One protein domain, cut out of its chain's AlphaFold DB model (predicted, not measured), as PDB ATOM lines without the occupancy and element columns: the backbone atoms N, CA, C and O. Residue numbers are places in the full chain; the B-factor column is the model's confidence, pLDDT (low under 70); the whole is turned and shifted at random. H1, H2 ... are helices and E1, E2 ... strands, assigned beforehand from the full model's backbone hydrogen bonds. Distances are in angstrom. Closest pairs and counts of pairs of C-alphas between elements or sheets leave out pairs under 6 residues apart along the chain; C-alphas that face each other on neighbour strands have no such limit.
ATOM      1  N   PRO A 302      62.321  -2.799  -2.537       49.12
ATOM      2  CA  PRO A 302      61.523  -1.573  -2.405       49.12
ATOM      3  C   PRO A 302      60.161  -1.637  -3.127       49.12
ATOM      4  O   PRO A 302      59.998  -1.209  -4.263       49.12
ATOM      5  N   CYS A 303      59.153  -2.158  -2.424       50.38
ATOM      6  CA  CYS A 303      57.737  -2.156  -2.812       50.38
ATOM      7  C   CYS A 303      56.901  -1.209  -1.924       50.38
ATOM      8  O   CYS A 303      55.676  -1.182  -2.013       50.38
ATOM      9  N   THR A 304      57.558  -0.428  -1.063       50.41
ATOM     10  CA  THR A 304      56.972   0.510  -0.085       50.41
ATOM     11  C   THR A 304      56.435   1.808  -0.704       50.41
ATOM     12  O   THR A 304      55.967   2.692   0.007       50.41
ATOM     13  N   GLU A 305      56.480   1.925  -2.029       52.53
ATOM     14  CA  GLU A 305      56.023   3.094  -2.791       52.53
ATOM     15  C   GLU A 305      54.590   2.955  -3.326       52.53
ATOM     16  O   GLU A 305      54.010   3.932  -3.785       52.53
ATOM     17  N   HIS A 306      54.010   1.753  -3.255       61.66
ATOM     18  CA  HIS A 306      52.728   1.408  -3.880       61.66
ATOM     19  C   HIS A 306      51.650   1.143  -2.818       61.66
ATOM     20  O   HIS A 306      51.125   0.032  -2.709       61.66
ATOM     21  N   PHE A 307      51.364   2.171  -2.017       70.00
ATOM     22  CA  PHE A 307      50.304   2.190  -1.009       70.00
ATOM     23  C   PHE A 307      49.178   3.135  -1.426       70.00
ATOM     24  O   PHE A 307      49.383   4.345  -1.490       70.00
ATOM     25  N   ASN A 308      47.975   2.595  -1.616       71.00
ATOM     26  CA  ASN A 308      46.783   3.379  -1.923       71.00
ATOM     27  C   ASN A 308      45.828   3.341  -0.724       71.00
ATOM     28  O   ASN A 308      45.365   2.268  -0.333       71.00
ATOM     29  N   LEU A 309      45.511   4.499  -0.143       76.25
ATOM     30  CA  LEU A 309      44.443   4.610   0.851       76.25
ATOM     31  C   LEU A 309      43.089   4.423   0.144       76.25
ATOM     32  O   LEU A 309      42.795   5.147  -0.801       76.25
ATOM     33  N   LEU A 310      42.284   3.445   0.574       75.69
ATOM     34  CA  LEU A 310      40.963   3.166  -0.014       75.69
ATOM     35  C   LEU A 310      39.814   3.734   0.824       75.69
ATOM     36  O   LEU A 310      38.811   4.178   0.276       75.69
ATOM     37  N   LYS A 311      39.938   3.688   2.155       78.38
ATOM     38  CA  LYS A 311      38.968   4.270   3.089       78.38
ATOM     39  C   LYS A 311      39.649   4.630   4.402       78.38
ATOM     40  O   LYS A 311      40.488   3.873   4.888       78.38
ATOM     41  N   ARG A 312      39.239   5.743   5.005       82.44
ATOM     42  CA  ARG A 312      39.571   6.148   6.373       82.44
ATOM     43  C   ARG A 312      38.318   6.763   6.985       82.44
ATOM     44  O   ARG A 312      37.700   7.595   6.343       82.44
ATOM     45  N   SER A 313      37.962   6.373   8.201       80.25
ATOM     46  CA  SER A 313      37.032   7.126   9.045       80.25
ATOM     47  C   SER A 313      37.452   7.008  10.509       80.25
ATOM     48  O   SER A 313      38.061   6.015  10.924       80.25
ATOM     49  N   ILE A 314      37.191   8.053  11.293       80.25
ATOM     50  CA  ILE A 314      37.562   8.125  12.709       80.25
ATOM     51  C   ILE A 314      36.315   8.475  13.512       80.25
ATOM     52  O   ILE A 314      35.614   9.430  13.207       80.25
ATOM     53  N   THR A 315      36.021   7.701  14.556       79.44
ATOM     54  CA  THR A 315      34.826   7.919  15.381       79.44
ATOM     55  C   THR A 315      35.143   7.624  16.841       79.44
ATOM     56  O   THR A 315      35.474   6.493  17.196       79.44
ATOM     57  N   LYS A 316      35.061   8.646  17.708       77.75
ATOM     58  CA  LYS A 316      35.283   8.551  19.168       77.75
ATOM     59  C   LYS A 316      36.553   7.751  19.545       77.75
ATOM     60  O   LYS A 316      36.499   6.773  20.290       77.75
ATOM     61  N   ARG A 317      37.704   8.165  18.987       76.31
ATOM     62  CA  ARG A 317      39.043   7.532  19.112       76.31
ATOM     63  C   ARG A 317      39.143   6.072  18.624       76.31
ATOM     64  O   ARG A 317      40.100   5.379  18.971       76.31
ATOM     65  N   LYS A 318      38.201   5.600  17.800       80.56
ATOM     66  CA  LYS A 318      38.400   4.425  16.939       80.56
ATOM     67  C   LYS A 318      38.801   4.869  15.536       80.56
ATOM     68  O   LYS A 318      38.146   5.741  14.977       80.56
ATOM     69  N   LEU A 319      39.814   4.226  14.968       83.88
ATOM     70  CA  LEU A 319      40.170   4.316  13.555       83.88
ATOM     71  C   LEU A 319      39.573   3.113  12.819       83.88
ATOM     72  O   LEU A 319      39.730   1.980  13.275       83.88
ATOM     73  N   ASN A 320      38.924   3.360  11.684       85.62
ATOM     74  CA  ASN A 320      38.677   2.370  10.640       85.62
ATOM     75  C   ASN A 320      39.461   2.810   9.399       85.62
ATOM     76  O   ASN A 320      39.264   3.916   8.899       85.62
ATOM     77  N   ILE A 321      40.382   1.979   8.920       83.44
ATOM     78  CA  ILE A 321      41.235   2.304   7.777       83.44
ATOM     79  C   ILE A 321      41.436   1.078   6.889       83.44
ATOM     80  O   ILE A 321      41.652  -0.026   7.380       83.44
ATOM     81  N   THR A 322      41.344   1.274   5.575       82.69
ATOM     82  CA  THR A 322      41.540   0.255   4.538       82.69
ATOM     83  C   THR A 322      42.547   0.766   3.513       82.69
ATOM     84  O   THR A 322      42.395   1.860   2.968       82.69
ATOM     85  N   ILE A 323      43.579  -0.033   3.257       81.56
ATOM     86  CA  ILE A 323      44.766   0.310   2.471       81.56
ATOM     87  C   ILE A 323      44.995  -0.817   1.459       81.56
ATOM     88  O   ILE A 323      44.969  -1.985   1.834       81.56
ATOM     89  N   SER A 324      45.246  -0.493   0.193       77.12
ATOM     90  CA  SER A 324      45.689  -1.459  -0.817       77.12
ATOM     91  C   SER A 324      47.196  -1.362  -1.045       77.12
ATOM     92  O   SER A 324      47.761  -0.264  -1.041       77.12
ATOM     93  N   ARG A 325      47.845  -2.511  -1.253       75.12
ATOM     94  CA  ARG A 325      49.286  -2.629  -1.496       75.12
ATOM     95  C   ARG A 325      49.593  -3.713  -2.526       75.12
ATOM     96  O   ARG A 325      49.085  -4.830  -2.441       75.12
ATOM     97  N   TYR A 326      50.525  -3.448  -3.437       65.38
ATOM     98  CA  TYR A 326      51.108  -4.501  -4.277       65.38
ATOM     99  C   TYR A 326      52.131  -5.337  -3.479       65.38
ATOM    100  O   TYR A 326      53.006  -4.774  -2.820       65.38
ATOM    101  N   ASN A 327      52.053  -6.674  -3.527       64.19
ATOM    102  CA  ASN A 327      52.941  -7.564  -2.761       64.19
ATOM    103  C   ASN A 327      53.213  -8.885  -3.505       64.19
ATOM    104  O   ASN A 327      52.278  -9.594  -3.859       64.19
ATOM    105  N   ASP A 328      54.489  -9.210  -3.738       57.09
ATOM    106  CA  ASP A 328      54.919 -10.207  -4.750       57.09
ATOM    107  C   ASP A 328      55.718 -11.395  -4.165       57.09
ATOM    108  O   ASP A 328      56.165 -12.307  -4.868       57.09
ATOM    109  N   TYR A 329      55.941 -11.370  -2.849       63.47
ATOM    110  CA  TYR A 329      56.873 -12.265  -2.156       63.47
ATOM    111  C   TYR A 329      56.372 -13.711  -2.017       63.47
ATOM    112  O   TYR A 329      57.134 -14.578  -1.591       63.47
ATOM    113  N   THR A 330      55.121 -13.993  -2.401       58.78
ATOM    114  CA  THR A 330      54.555 -15.354  -2.462       58.78
ATOM    115  C   THR A 330      55.393 -16.278  -3.347       58.78
ATOM    116  O   THR A 330      55.632 -17.432  -2.986       58.78
ATOM    117  N   SER A 331      55.928 -15.735  -4.447       59.12
ATOM    118  CA  SER A 331      56.803 -16.428  -5.397       59.12
ATOM    119  C   SER A 331      57.974 -17.151  -4.718       59.12
ATOM    120  O   SER A 331      58.226 -18.309  -5.034       59.12
ATOM    121  N   ILE A 332      58.622 -16.533  -3.722       64.25
ATOM    122  CA  ILE A 332      59.754 -17.104  -2.965       64.25
ATOM    123  C   ILE A 332      59.380 -18.423  -2.258       64.25
ATOM    124  O   ILE A 332      60.246 -19.269  -2.018       64.25
ATOM    125  N   TRP A 333      58.108 -18.596  -1.888       60.19
ATOM    126  CA  TRP A 333      57.642 -19.695  -1.039       60.19
ATOM    127  C   TRP A 333      56.847 -20.769  -1.789       60.19
ATOM    128  O   TRP A 333      56.868 -21.929  -1.373       60.19
ATOM    129  N   GLU A 334      56.163 -20.404  -2.875       53.62
ATOM    130  CA  GLU A 334      55.239 -21.287  -3.599       53.62
ATOM    131  C   GLU A 334      55.915 -22.080  -4.723       53.62
ATOM    132  O   GLU A 334      55.703 -23.290  -4.839       53.62
ATOM    133  N   THR A 335      56.763 -21.444  -5.538       50.47
ATOM    134  CA  THR A 335      57.351 -22.100  -6.715       50.47
ATOM    135  C   THR A 335      58.728 -22.696  -6.414       50.47
ATOM    136  O   THR A 335      59.652 -22.038  -5.929       50.47
ATOM    137  N   ARG A 336      58.878 -23.998  -6.705       57.53
ATOM    138  CA  ARG A 336      60.112 -24.773  -6.475       57.53
ATOM    139  C   ARG A 336      61.294 -24.096  -7.190       57.53
ATOM    140  O   ARG A 336      61.235 -23.959  -8.406       57.53
ATOM    141  N   SER A 337      62.331 -23.706  -6.431       52.56
ATOM    142  CA  SER A 337      63.611 -23.071  -6.845       52.56
ATOM    143  C   SER A 337      63.526 -21.798  -7.705       52.56
ATOM    144  O   SER A 337      64.092 -20.778  -7.317       52.56
ATOM    145  N   CYS A 338      62.812 -21.827  -8.830       56.06
ATOM    146  CA  CYS A 338      62.562 -20.705  -9.737       56.06
ATOM    147  C   CYS A 338      61.988 -19.464  -9.023       56.06
ATOM    148  O   CYS A 338      62.344 -18.341  -9.369       56.06
ATOM    149  N   GLY A 339      61.168 -19.644  -7.982       64.44
ATOM    150  CA  GLY A 339      60.481 -18.559  -7.276       64.44
ATOM    151  C   GLY A 339      61.373 -17.469  -6.683       64.44
ATOM    152  O   GLY A 339      61.022 -16.292  -6.714       64.44
ATOM    153  N   PHE A 340      62.567 -17.837  -6.214       67.62
ATOM    154  CA  PHE A 340      63.557 -16.872  -5.732       67.62
ATOM    155  C   PHE A 340      64.115 -16.012  -6.879       67.62
ATOM    156  O   PHE A 340      64.165 -14.787  -6.769       67.62
ATOM    157  N   PHE A 341      64.450 -16.640  -8.010       71.31
ATOM    158  CA  PHE A 341      64.924 -15.950  -9.212       71.31
ATOM    159  C   PHE A 341      63.830 -15.078  -9.843       71.31
ATOM    160  O   PHE A 341      64.109 -13.951 -10.239       71.31
ATOM    161  N   MET A 342      62.573 -15.539  -9.850       68.62
ATOM    162  CA  MET A 342      61.416 -14.744 -10.276       68.62
ATOM    163  C   MET A 342      61.198 -13.513  -9.393       68.62
ATOM    164  O   MET A 342      60.927 -12.434  -9.917       68.62
ATOM    165  N   CYS A 343      61.363 -13.627  -8.071       70.88
ATOM    166  CA  CYS A 343      61.279 -12.471  -7.177       70.88
ATOM    167  C   CYS A 343      62.407 -11.457  -7.446       70.88
ATOM    168  O   CYS A 343      62.152 -10.251  -7.484       70.88
ATOM    169  N   ILE A 344      63.640 -11.929  -7.675       72.69
ATOM    170  CA  ILE A 344      64.773 -11.072  -8.063       72.69
ATOM    171  C   ILE A 344      64.482 -10.375  -9.397       72.69
ATOM    172  O   ILE A 344      64.542  -9.151  -9.457       72.69
ATOM    173  N   TYR A 345      64.086 -11.122 -10.431       75.12
ATOM    174  CA  TYR A 345      63.731 -10.587 -11.747       75.12
ATOM    175  C   TYR A 345      62.635  -9.515 -11.666       75.12
ATOM    176  O   TYR A 345      62.826  -8.407 -12.163       75.12
ATOM    177  N   ARG A 346      61.517  -9.787 -10.972       71.19
ATOM    178  CA  ARG A 346      60.429  -8.806 -10.793       71.19
ATOM    179  C   ARG A 346      60.877  -7.567 -10.015       71.19
ATOM    180  O   ARG A 346      60.391  -6.473 -10.295       71.19
ATOM    181  N   THR A 347      61.813  -7.706  -9.075       70.75
ATOM    182  CA  THR A 347      62.340  -6.564  -8.313       70.75
ATOM    183  C   THR A 347      63.314  -5.729  -9.142       70.75
ATOM    184  O   THR A 347      63.208  -4.506  -9.138       70.75
ATOM    185  N   LEU A 348      64.206  -6.362  -9.910       73.31
ATOM    186  CA  LEU A 348      65.087  -5.680 -10.863       73.31
ATOM    187  C   LEU A 348      64.269  -4.949 -11.935       73.31
ATOM    188  O   LEU A 348      64.523  -3.778 -12.198       73.31
ATOM    189  N   TYR A 349      63.228  -5.587 -12.473       75.56
ATOM    190  CA  TYR A 349      62.287  -4.959 -13.401       75.56
ATOM    191  C   TYR A 349      61.607  -3.723 -12.784       75.56
ATOM    192  O   TYR A 349      61.560  -2.674 -13.423       75.56
ATOM    193  N   ARG A 350      61.144  -3.793 -11.524       68.25
ATOM    194  CA  ARG A 350      60.601  -2.615 -10.817       68.25
ATOM    195  C   ARG A 350      61.638  -1.518 -10.613       68.25
ATOM    196  O   ARG A 350      61.304  -0.362 -10.838       68.25
ATOM    197  N   LEU A 351      62.870  -1.858 -10.238       70.12
ATOM    198  CA  LEU A 351      63.950  -0.882 -10.069       70.12
ATOM    199  C   LEU A 351      64.263  -0.165 -11.392       70.12
ATOM    200  O   LEU A 351      64.341   1.061 -11.419       70.12
ATOM    201  N   VAL A 352      64.347  -0.907 -12.501       75.25
ATOM    202  CA  VAL A 352      64.525  -0.353 -13.854       75.25
ATOM    203  C   VAL A 352      63.343   0.537 -14.253       75.25
ATOM    204  O   VAL A 352      63.556   1.635 -14.758       75.25
ATOM    205  N   MET A 353      62.100   0.120 -13.991       70.31
ATOM    206  CA  MET A 353      60.907   0.920 -14.304       70.31
ATOM    207  C   MET A 353      60.780   2.171 -13.417       70.31
ATOM    208  O   MET A 353      60.349   3.211 -13.906       70.31
ATOM    209  N   TYR A 354      61.205   2.110 -12.151       67.25
ATOM    210  CA  TYR A 354      61.299   3.264 -11.250       67.25
ATOM    211  C   TYR A 354      62.344   4.275 -11.741       67.25
ATOM    212  O   TYR A 354      62.030   5.457 -11.882       67.25
ATOM    213  N   ILE A 355      63.549   3.812 -12.094       74.12
ATOM    214  CA  ILE A 355      64.602   4.655 -12.684       74.12
ATOM    215  C   ILE A 355      64.100   5.287 -13.991       74.12
ATOM    216  O   ILE A 355      64.160   6.505 -14.145       74.12
ATOM    217  N   LYS A 356      63.505   4.492 -14.890       74.00
ATOM    218  CA  LYS A 356      62.917   4.971 -16.151       74.00
ATOM    219  C   LYS A 356      61.817   6.015 -15.928       74.00
ATOM    220  O   LYS A 356      61.752   6.986 -16.676       74.00
ATOM    221  N   LYS A 357      60.979   5.853 -14.897       67.31
ATOM    222  CA  LYS A 357      59.950   6.835 -14.520       67.31
ATOM    223  C   LYS A 357      60.572   8.136 -14.005       67.31
ATOM    224  O   LYS A 357      60.165   9.199 -14.460       67.31
ATOM    225  N   LEU A 373      46.194  -3.634 -10.667       45.41
ATOM    226  CA  LEU A 373      45.085  -4.600 -10.527       45.41
ATOM    227  C   LEU A 373      45.340  -5.745  -9.524       45.41
ATOM    228  O   LEU A 373      44.412  -6.426  -9.097       45.41
ATOM    229  N   PHE A 374      46.592  -5.940  -9.108       52.12
ATOM    230  CA  PHE A 374      47.049  -7.034  -8.250       52.12
ATOM    231  C   PHE A 374      47.352  -6.589  -6.803       52.12
ATOM    232  O   PHE A 374      48.219  -7.159  -6.137       52.12
ATOM    233  N   GLY A 375      46.682  -5.539  -6.319       60.50
ATOM    234  CA  GLY A 375      46.787  -5.073  -4.934       60.50
ATOM    235  C   GLY A 375      46.015  -5.955  -3.942       60.50
ATOM    236  O   GLY A 375      44.832  -6.216  -4.137       60.50
ATOM    237  N   HIS A 376      46.666  -6.362  -2.852       72.75
ATOM    238  CA  HIS A 376      46.020  -6.984  -1.688       72.75
ATOM    239  C   HIS A 376      45.605  -5.893  -0.681       72.75
ATOM    240  O   HIS A 376      46.216  -4.819  -0.653       72.75
ATOM    241  N   GLN A 377      44.564  -6.130   0.118       80.88
ATOM    242  CA  GLN A 377      44.026  -5.169   1.084       80.88
ATOM    243  C   GLN A 377      44.467  -5.473   2.520       80.88
ATOM    244  O   GLN A 377      44.397  -6.603   3.003       80.88
ATOM    245  N   MET A 378      44.833  -4.411   3.232       85.12
ATOM    246  CA  MET A 378      45.043  -4.362   4.676       85.12
ATOM    247  C   MET A 378      43.950  -3.494   5.308       85.12
ATOM    248  O   MET A 378      43.657  -2.407   4.807       85.12
ATOM    249  N   ARG A 379      43.354  -3.944   6.414       87.31
ATOM    250  CA  ARG A 379      42.338  -3.213   7.184       87.31
ATOM    251  C   ARG A 379      42.739  -3.165   8.657       87.31
ATOM    252  O   ARG A 379      43.199  -4.170   9.196       87.31
ATOM    253  N   TYR A 380      42.512  -2.034   9.318       89.56
ATOM    254  CA  TYR A 380      42.571  -1.926  10.778       89.56
ATOM    255  C   TYR A 380      41.298  -1.277  11.315       89.56
ATOM    256  O   TYR A 380      40.882  -0.224  10.825       89.56
ATOM    257  N   TYR A 381      40.710  -1.891  12.340       87.94
ATOM    258  CA  TYR A 381      39.576  -1.360  13.090       87.94
ATOM    259  C   TYR A 381      39.846  -1.475  14.591       87.94
ATOM    260  O   TYR A 381      39.846  -2.564  15.166       87.94
ATOM    261  N   GLY A 382      40.081  -0.349  15.262       87.75
ATOM    262  CA  GLY A 382      40.452  -0.377  16.675       87.75
ATOM    263  C   GLY A 382      40.664   0.988  17.302       87.75
ATOM    264  O   GLY A 382      40.559   2.020  16.640       87.75
ATOM    265  N   LYS A 383      40.936   0.992  18.609       85.94
ATOM    266  CA  LYS A 383      41.315   2.207  19.339       85.94
ATOM    267  C   LYS A 383      42.699   2.701  18.894       85.94
ATOM    268  O   LYS A 383      43.569   1.897  18.559       85.94
ATOM    269  N   VAL A 384      42.904   4.016  18.924       86.94
ATOM    270  CA  VAL A 384      44.197   4.651  18.618       86.94
ATOM    271  C   VAL A 384      44.667   5.593  19.725       86.94
ATOM    272  O   VAL A 384      43.869   6.042  20.553       86.94
ATOM    273  N   ASP A 385      45.968   5.877  19.743       84.00
ATOM    274  CA  ASP A 385      46.566   6.926  20.575       84.00
ATOM    275  C   ASP A 385      46.600   8.298  19.875       84.00
ATOM    276  O   ASP A 385      46.057   8.484  18.785       84.00
ATOM    277  N   HIS A 386      47.232   9.276  20.529       78.88
ATOM    278  CA  HIS A 386      47.364  10.657  20.060       78.88
ATOM    279  C   HIS A 386      48.125  10.797  18.726       78.88
ATOM    280  O   HIS A 386      47.942  11.792  18.038       78.88
ATOM    281  N   ASN A 387      48.923   9.803  18.317       77.19
ATOM    282  CA  ASN A 387      49.622   9.781  17.024       77.19
ATOM    283  C   ASN A 387      48.804   9.075  15.923       77.19
ATOM    284  O   ASN A 387      49.348   8.751  14.868       77.19
ATOM    285  N   ASN A 388      47.526   8.759  16.176       78.12
ATOM    286  CA  ASN A 388      46.690   7.874  15.352       78.12
ATOM    287  C   ASN A 388      47.261   6.446  15.166       78.12
ATOM    288  O   ASN A 388      46.851   5.726  14.254       78.12
ATOM    289  N   LEU A 389      48.181   6.009  16.034       83.88
ATOM    290  CA  LEU A 389      48.713   4.645  16.023       83.88
ATOM    291  C   LEU A 389      47.764   3.668  16.743       83.88
ATOM    292  O   LEU A 389      47.188   4.038  17.770       83.88
ATOM    293  N   PRO A 390      47.627   2.411  16.269       88.81
ATOM    294  CA  PRO A 390      46.933   1.330  16.976       88.81
ATOM    295  C   PRO A 390      47.307   1.231  18.464       88.81
ATOM    296  O   PRO A 390      48.462   0.957  18.808       88.81
ATOM    297  N   HIS A 391      46.334   1.428  19.358       87.69
ATOM    298  CA  HIS A 391      46.563   1.461  20.805       87.69
ATOM    299  C   HIS A 391      45.324   1.019  21.598       87.69
ATOM    300  O   HIS A 391      44.241   1.580  21.471       87.69
ATOM    301  N   GLY A 392      45.481   0.051  22.500       83.50
ATOM    302  CA  GLY A 392      44.360  -0.595  23.180       83.50
ATOM    303  C   GLY A 392      43.771  -1.719  22.326       83.50
ATOM    304  O   GLY A 392      44.494  -2.358  21.572       83.50
ATOM    305  N   TYR A 393      42.480  -2.018  22.470       85.56
ATOM    306  CA  TYR A 393      41.866  -3.130  21.735       85.56
ATOM    307  C   TYR A 393      41.581  -2.764  20.268       85.56
ATOM    308  O   TYR A 393      40.997  -1.707  19.998       85.56
ATOM    309  N   GLY A 394      41.939  -3.655  19.341       88.06
ATOM    310  CA  GLY A 394      41.677  -3.512  17.909       88.06
ATOM    311  C   GLY A 394      41.923  -4.792  17.107       88.06
ATOM    312  O   GLY A 394      42.592  -5.719  17.573       88.06
ATOM    313  N   GLU A 395      41.392  -4.816  15.890       89.69
ATOM    314  CA  GLU A 395      41.524  -5.892  14.911       89.69
ATOM    315  C   GLU A 395      42.274  -5.412  13.661       89.69
ATOM    316  O   GLU A 395      42.081  -4.293  13.183       89.69
ATOM    317  N   TRP A 396      43.134  -6.281  13.140       91.00
ATOM    318  CA  TRP A 396      43.863  -6.149  11.885       91.00
ATOM    319  C   TRP A 396      43.480  -7.311  10.970       91.00
ATOM    320  O   TRP A 396      43.436  -8.454  11.424       91.00
ATOM    321  N   LEU A 397      43.241  -7.031   9.691       88.75
ATOM    322  CA  LEU A 397      42.893  -8.012   8.663       88.75
ATOM    323  C   LEU A 397      43.742  -7.749   7.416       88.75
ATOM    324  O   LEU A 397      43.852  -6.610   6.971       88.75
ATOM    325  N   GLU A 398      44.309  -8.789   6.816       85.69
ATOM    326  CA  GLU A 398      45.077  -8.692   5.573       85.69
ATOM    327  C   GLU A 398      44.693  -9.849   4.645       85.69
ATOM    328  O   GLU A 398      44.984 -10.995   4.968       85.69
ATOM    329  N   ASP A 399      44.078  -9.565   3.491       78.31
ATOM    330  CA  ASP A 399      43.483 -10.570   2.579       78.31
ATOM    331  C   ASP A 399      44.499 -11.408   1.765       78.31
ATOM    332  O   ASP A 399      44.143 -12.211   0.900       78.31
ATOM    333  N   HIS A 400      45.787 -11.248   2.061       78.50
ATOM    334  CA  HIS A 400      46.885 -11.971   1.437       78.50
ATOM    335  C   HIS A 400      46.911 -13.453   1.863       78.50
ATOM    336  O   HIS A 400      46.620 -13.791   3.009       78.50
ATOM    337  N   ILE A 401      47.385 -14.352   0.989       74.94
ATOM    338  CA  ILE A 401      47.500 -15.804   1.274       74.94
ATOM    339  C   ILE A 401      48.348 -16.070   2.535       74.94
ATOM    340  O   ILE A 401      48.044 -16.948   3.337       74.94
ATOM    341  N   TYR A 402      49.384 -15.261   2.755       78.56
ATOM    342  CA  TYR A 402      50.201 -15.262   3.983       78.56
ATOM    343  C   TYR A 402      49.953 -14.036   4.870       78.56
ATOM    344  O   TYR A 402      50.849 -13.611   5.595       78.56
ATOM    345  N   GLY A 403      48.789 -13.407   4.724       81.94
ATOM    346  CA  GLY A 403      48.315 -12.312   5.561       81.94
ATOM    347  C   GLY A 403      47.799 -12.803   6.910       81.94
ATOM    348  O   GLY A 403      47.634 -14.006   7.133       81.94
ATOM    349  N   GLU A 404      47.593 -11.865   7.827       87.19
ATOM    350  CA  GLU A 404      47.281 -12.137   9.229       87.19
ATOM    351  C   GLU A 404      45.974 -11.446   9.652       87.19
ATOM    352  O   GLU A 404      45.860 -10.227   9.545       87.19
ATOM    353  N   ARG A 405      45.005 -12.208  10.179       90.00
ATOM    354  CA  ARG A 405      43.868 -11.681  10.950       90.00
ATOM    355  C   ARG A 405      44.251 -11.688  12.429       90.00
ATOM    356  O   ARG A 405      44.322 -12.763  13.019       90.00
ATOM    357  N   LEU A 406      44.534 -10.531  13.028       91.88
ATOM    358  CA  LEU A 406      44.961 -10.393  14.430       91.88
ATOM    359  C   LEU A 406      43.964  -9.536  15.207       91.88
ATOM    360  O   LEU A 406      43.772  -8.371  14.881       91.88
ATOM    361  N   HIS A 407      43.398 -10.080  16.283       89.50
ATOM    362  CA  HIS A 407      42.530  -9.351  17.206       89.50
ATOM    363  C   HIS A 407      43.113  -9.358  18.627       89.50
ATOM    364  O   HIS A 407      43.558 -10.393  19.131       89.50
ATOM    365  N   GLY A 408      43.133  -8.200  19.290       87.38
ATOM    366  CA  GLY A 408      43.634  -8.081  20.660       87.38
ATOM    367  C   GLY A 408      44.201  -6.713  20.999       87.38
ATOM    368  O   GLY A 408      43.706  -5.694  20.519       87.38
ATOM    369  N   TYR A 409      45.206  -6.691  21.876       86.06
ATOM    370  CA  TYR A 409      45.799  -5.448  22.360       86.06
ATOM    371  C   TYR A 409      46.953  -4.950  21.490       86.06
ATOM    372  O   TYR A 409      47.845  -5.692  21.083       86.06
ATOM    373  N   TRP A 410      46.945  -3.638  21.287       87.69
ATOM    374  CA  TRP A 410      47.954  -2.857  20.594       87.69
ATOM    375  C   TRP A 410      48.543  -1.810  21.542       87.69
ATOM    376  O   TRP A 410      47.902  -1.391  22.511       87.69
ATOM    377  N   TRP A 411      49.759  -1.372  21.259       85.69
ATOM    378  CA  TRP A 411      50.469  -0.325  21.982       85.69
ATOM    379  C   TRP A 411      51.363   0.403  20.978       85.69
ATOM    380  O   TRP A 411      52.208  -0.240  20.358       85.69
ATOM    381  N   HIS A 412      51.136   1.704  20.768       85.31
ATOM    382  CA  HIS A 412      51.874   2.558  19.822       85.31
ATOM    383  C   HIS A 412      52.178   1.881  18.467       85.31
ATOM    384  O   HIS A 412      53.301   1.914  17.973       85.31
ATOM    385  N   GLY A 413      51.179   1.217  17.878       85.12
ATOM    386  CA  GLY A 413      51.293   0.560  16.574       85.12
ATOM    387  C   GLY A 413      51.758  -0.899  16.585       85.12
ATOM    388  O   GLY A 413      51.713  -1.538  15.532       85.12
ATOM    389  N   TYR A 414      52.138  -1.456  17.737       88.75
ATOM    390  CA  TYR A 414      52.598  -2.840  17.884       88.75
ATOM    391  C   TYR A 414      51.535  -3.724  18.561       88.75
ATOM    392  O   TYR A 414      51.007  -3.324  19.600       88.75
ATOM    393  N   PRO A 415      51.237  -4.939  18.058       90.38
ATOM    394  CA  PRO A 415      50.421  -5.909  18.779       90.38
ATOM    395  C   PRO A 415      51.212  -6.453  19.977       90.38
ATOM    396  O   PRO A 415      52.278  -7.056  19.824       90.38
ATOM    397  N   VAL A 416      50.688  -6.242  21.182       87.25
ATOM    398  CA  VAL A 416      51.316  -6.614  22.458       87.25
ATOM    399  C   VAL A 416      50.395  -7.584  23.173       87.25
ATOM    400  O   VAL A 416      49.200  -7.328  23.294       87.25
ATOM    401  N   GLY A 417      50.938  -8.696  23.677       82.62
ATOM    402  CA  GLY A 417      50.118  -9.706  24.333       82.62
ATOM    403  C   GLY A 417      49.280  -9.107  25.473       82.62
ATOM    404  O   GLY A 417      49.790  -8.290  26.251       82.62
ATOM    405  N   PRO A 418      48.003  -9.496  25.604       86.31
ATOM    406  CA  PRO A 418      47.397 -10.637  24.933       86.31
ATOM    407  C   PRO A 418      46.782 -10.296  23.562       86.31
ATOM    408  O   PRO A 418      46.286  -9.190  23.346       86.31
ATOM    409  N   PHE A 419      46.794 -11.269  22.648       89.62
ATOM    410  CA  PHE A 419      46.076 -11.244  21.362       89.62
ATOM    411  C   PHE A 419      45.888 -12.662  20.805       89.62
ATOM    412  O   PHE A 419      46.595 -13.586  21.209       89.62
ATOM    413  N   LYS A 420      44.980 -12.838  19.843       89.69
ATOM    414  CA  LYS A 420      44.884 -14.035  18.993       89.69
ATOM    415  C   LYS A 420      45.044 -13.622  17.529       89.69
ATOM    416  O   LYS A 420      44.692 -12.512  17.138       89.69
ATOM    417  N   SER A 421      45.636 -14.505  16.736       91.56
ATOM    418  CA  SER A 421      45.997 -14.277  15.340       91.56
ATOM    419  C   SER A 421      45.753 -15.533  14.500       91.56
ATOM    420  O   SER A 421      45.840 -16.649  15.011       91.56
ATOM    421  N   GLN A 422      45.441 -15.365  13.217       91.25
ATOM    422  CA  GLN A 422      45.265 -16.444  12.249       91.25
ATOM    423  C   GLN A 422      45.883 -16.051  10.902       91.25
ATOM    424  O   GLN A 422      45.643 -14.957  10.398       91.25
ATOM    425  N   GLU A 423      46.681 -16.939  10.310       88.88
ATOM    426  CA  GLU A 423      47.225 -16.765   8.957       88.88
ATOM    427  C   GLU A 423      46.253 -17.365   7.929       88.88
ATOM    428  O   GLU A 423      45.936 -18.552   8.016       88.88
ATOM    429  N   ILE A 424      45.780 -16.561   6.969       84.12
ATOM    430  CA  ILE A 424      44.609 -16.904   6.136       84.12
ATOM    431  C   ILE A 424      44.817 -18.200   5.340       84.12
ATOM    432  O   ILE A 424      44.145 -19.198   5.592       84.12
ATOM    433  N   GLY A 425      45.775 -18.228   4.412       78.81
ATOM    434  CA  GLY A 425      45.955 -19.334   3.462       78.81
ATOM    435  C   GLY A 425      46.563 -20.615   4.038       78.81
ATOM    436  O   GLY A 425      46.770 -21.571   3.296       78.81
ATOM    437  N   SER A 426      46.876 -20.659   5.338       81.25
ATOM    438  CA  SER A 426      47.288 -21.893   6.029       81.25
ATOM    439  C   SER A 426      46.335 -22.318   7.148       81.25
ATOM    440  O   SER A 426      46.534 -23.383   7.731       81.25
ATOM    441  N   GLY A 427      45.366 -21.469   7.509       85.94
ATOM    442  CA  GLY A 427      44.529 -21.637   8.695       85.94
ATOM    443  C   GLY A 427      45.296 -21.664  10.026       85.94
ATOM    444  O   GLY A 427      44.700 -21.986  11.051       85.94
TER     445      GLY A 427
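This is residues 302 to 357 and 373 to 427 of the 1060 residues of an uncharacterized protein of Theileria orientalis (UniProt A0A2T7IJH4). The body is one twisted sheet of six antiparallel strands, with no helix over either face; E4, E5 and E6 bend sharply, so that the end of the sheet away from the helices folds over. Beyond the other end of the strands runs one long helix, H2, off the sheet, with the short H1 beside its first residues. The 111 printed residues hold six named strands and two named helices, E1 E2 H1 H2 E3 E4 E5 E6 along the chain, and the sheet's order is E1 E2 E3 E4 E5 E6. The class is mixed, helices and strands; the whole is loose, with a radius of gyration of the C-alphas of 16.6 A and spans of 46 by 35 by 22 A.

E1, residues 307 to 315, and E2, residues 318 to 326, form a hairpin, antiparallel at 173 degrees, with N 308 and O 324 at 2.9 A. H1, residues 331 to 334, touches H2, residues 338 to 357; the closest C-alphas are those of Ile 332 and Gly 339, 4.6 A apart, and H2 touches it with residues 339 to 343 alone. Neither helix is on the sheet, with 0 pairs of C-alphas within 10 A. In H2 every O i to N i+4 pair is within hydrogen-bond range; H1 is too short for such a pair. E3, residues 375 to 384, is the antiparallel neighbour of E2 at 162 degrees, with N 323 and O 378 at 2.8 A. E3, E4 at residues 390 to 398, E5 at residues 404 to 411 and E6 at residues 414 to 423 form a meander, each strand the antiparallel neighbour of the one before. Its three hairpins have, within hydrogen-bond range, N 379 and O 397 at 2.8 A for E3 and E4, N 396 and O 406 at 2.8 A for E4 and E5, and N 407 and O 420 at 2.9 A for E5 and E6. E4 bends by 119 degrees at residue 393, E5 by 82 degrees at residue 408 and E6 by 110 degrees at residue 418. E1 and E6 are the edge strands, and they are apart.

E1 begins at C-alpha 307, (50.304, 2.190, -1.009), and is 23.3 A long; E2 is 26.3 A and E3 25.6 A. H1 is 5.4 A long. H2 runs 28.1 A from C-alpha 338, (62.562, -20.705, -9.737). From first to last C-alpha E4 is 15.3 A, E5 17.7 A and E6 17.4 A, ending at C-alpha 423, (47.225, -16.765, 8.957).

The two C-alphas farthest apart, those of Lys 316 and Ser 337, are 49.8 A apart. Residues 358 to 372 are not printed, and C-alphas 357 and 373 are 19.2 A apart across this cut. Of the links that are printed whole, each is tight. Residues 333 to 338 stand free. The mean pLDDT of the printed part is 76.3; 27 residues are under 70, among them 302 to 306, 326 to 340 and 373 to 375.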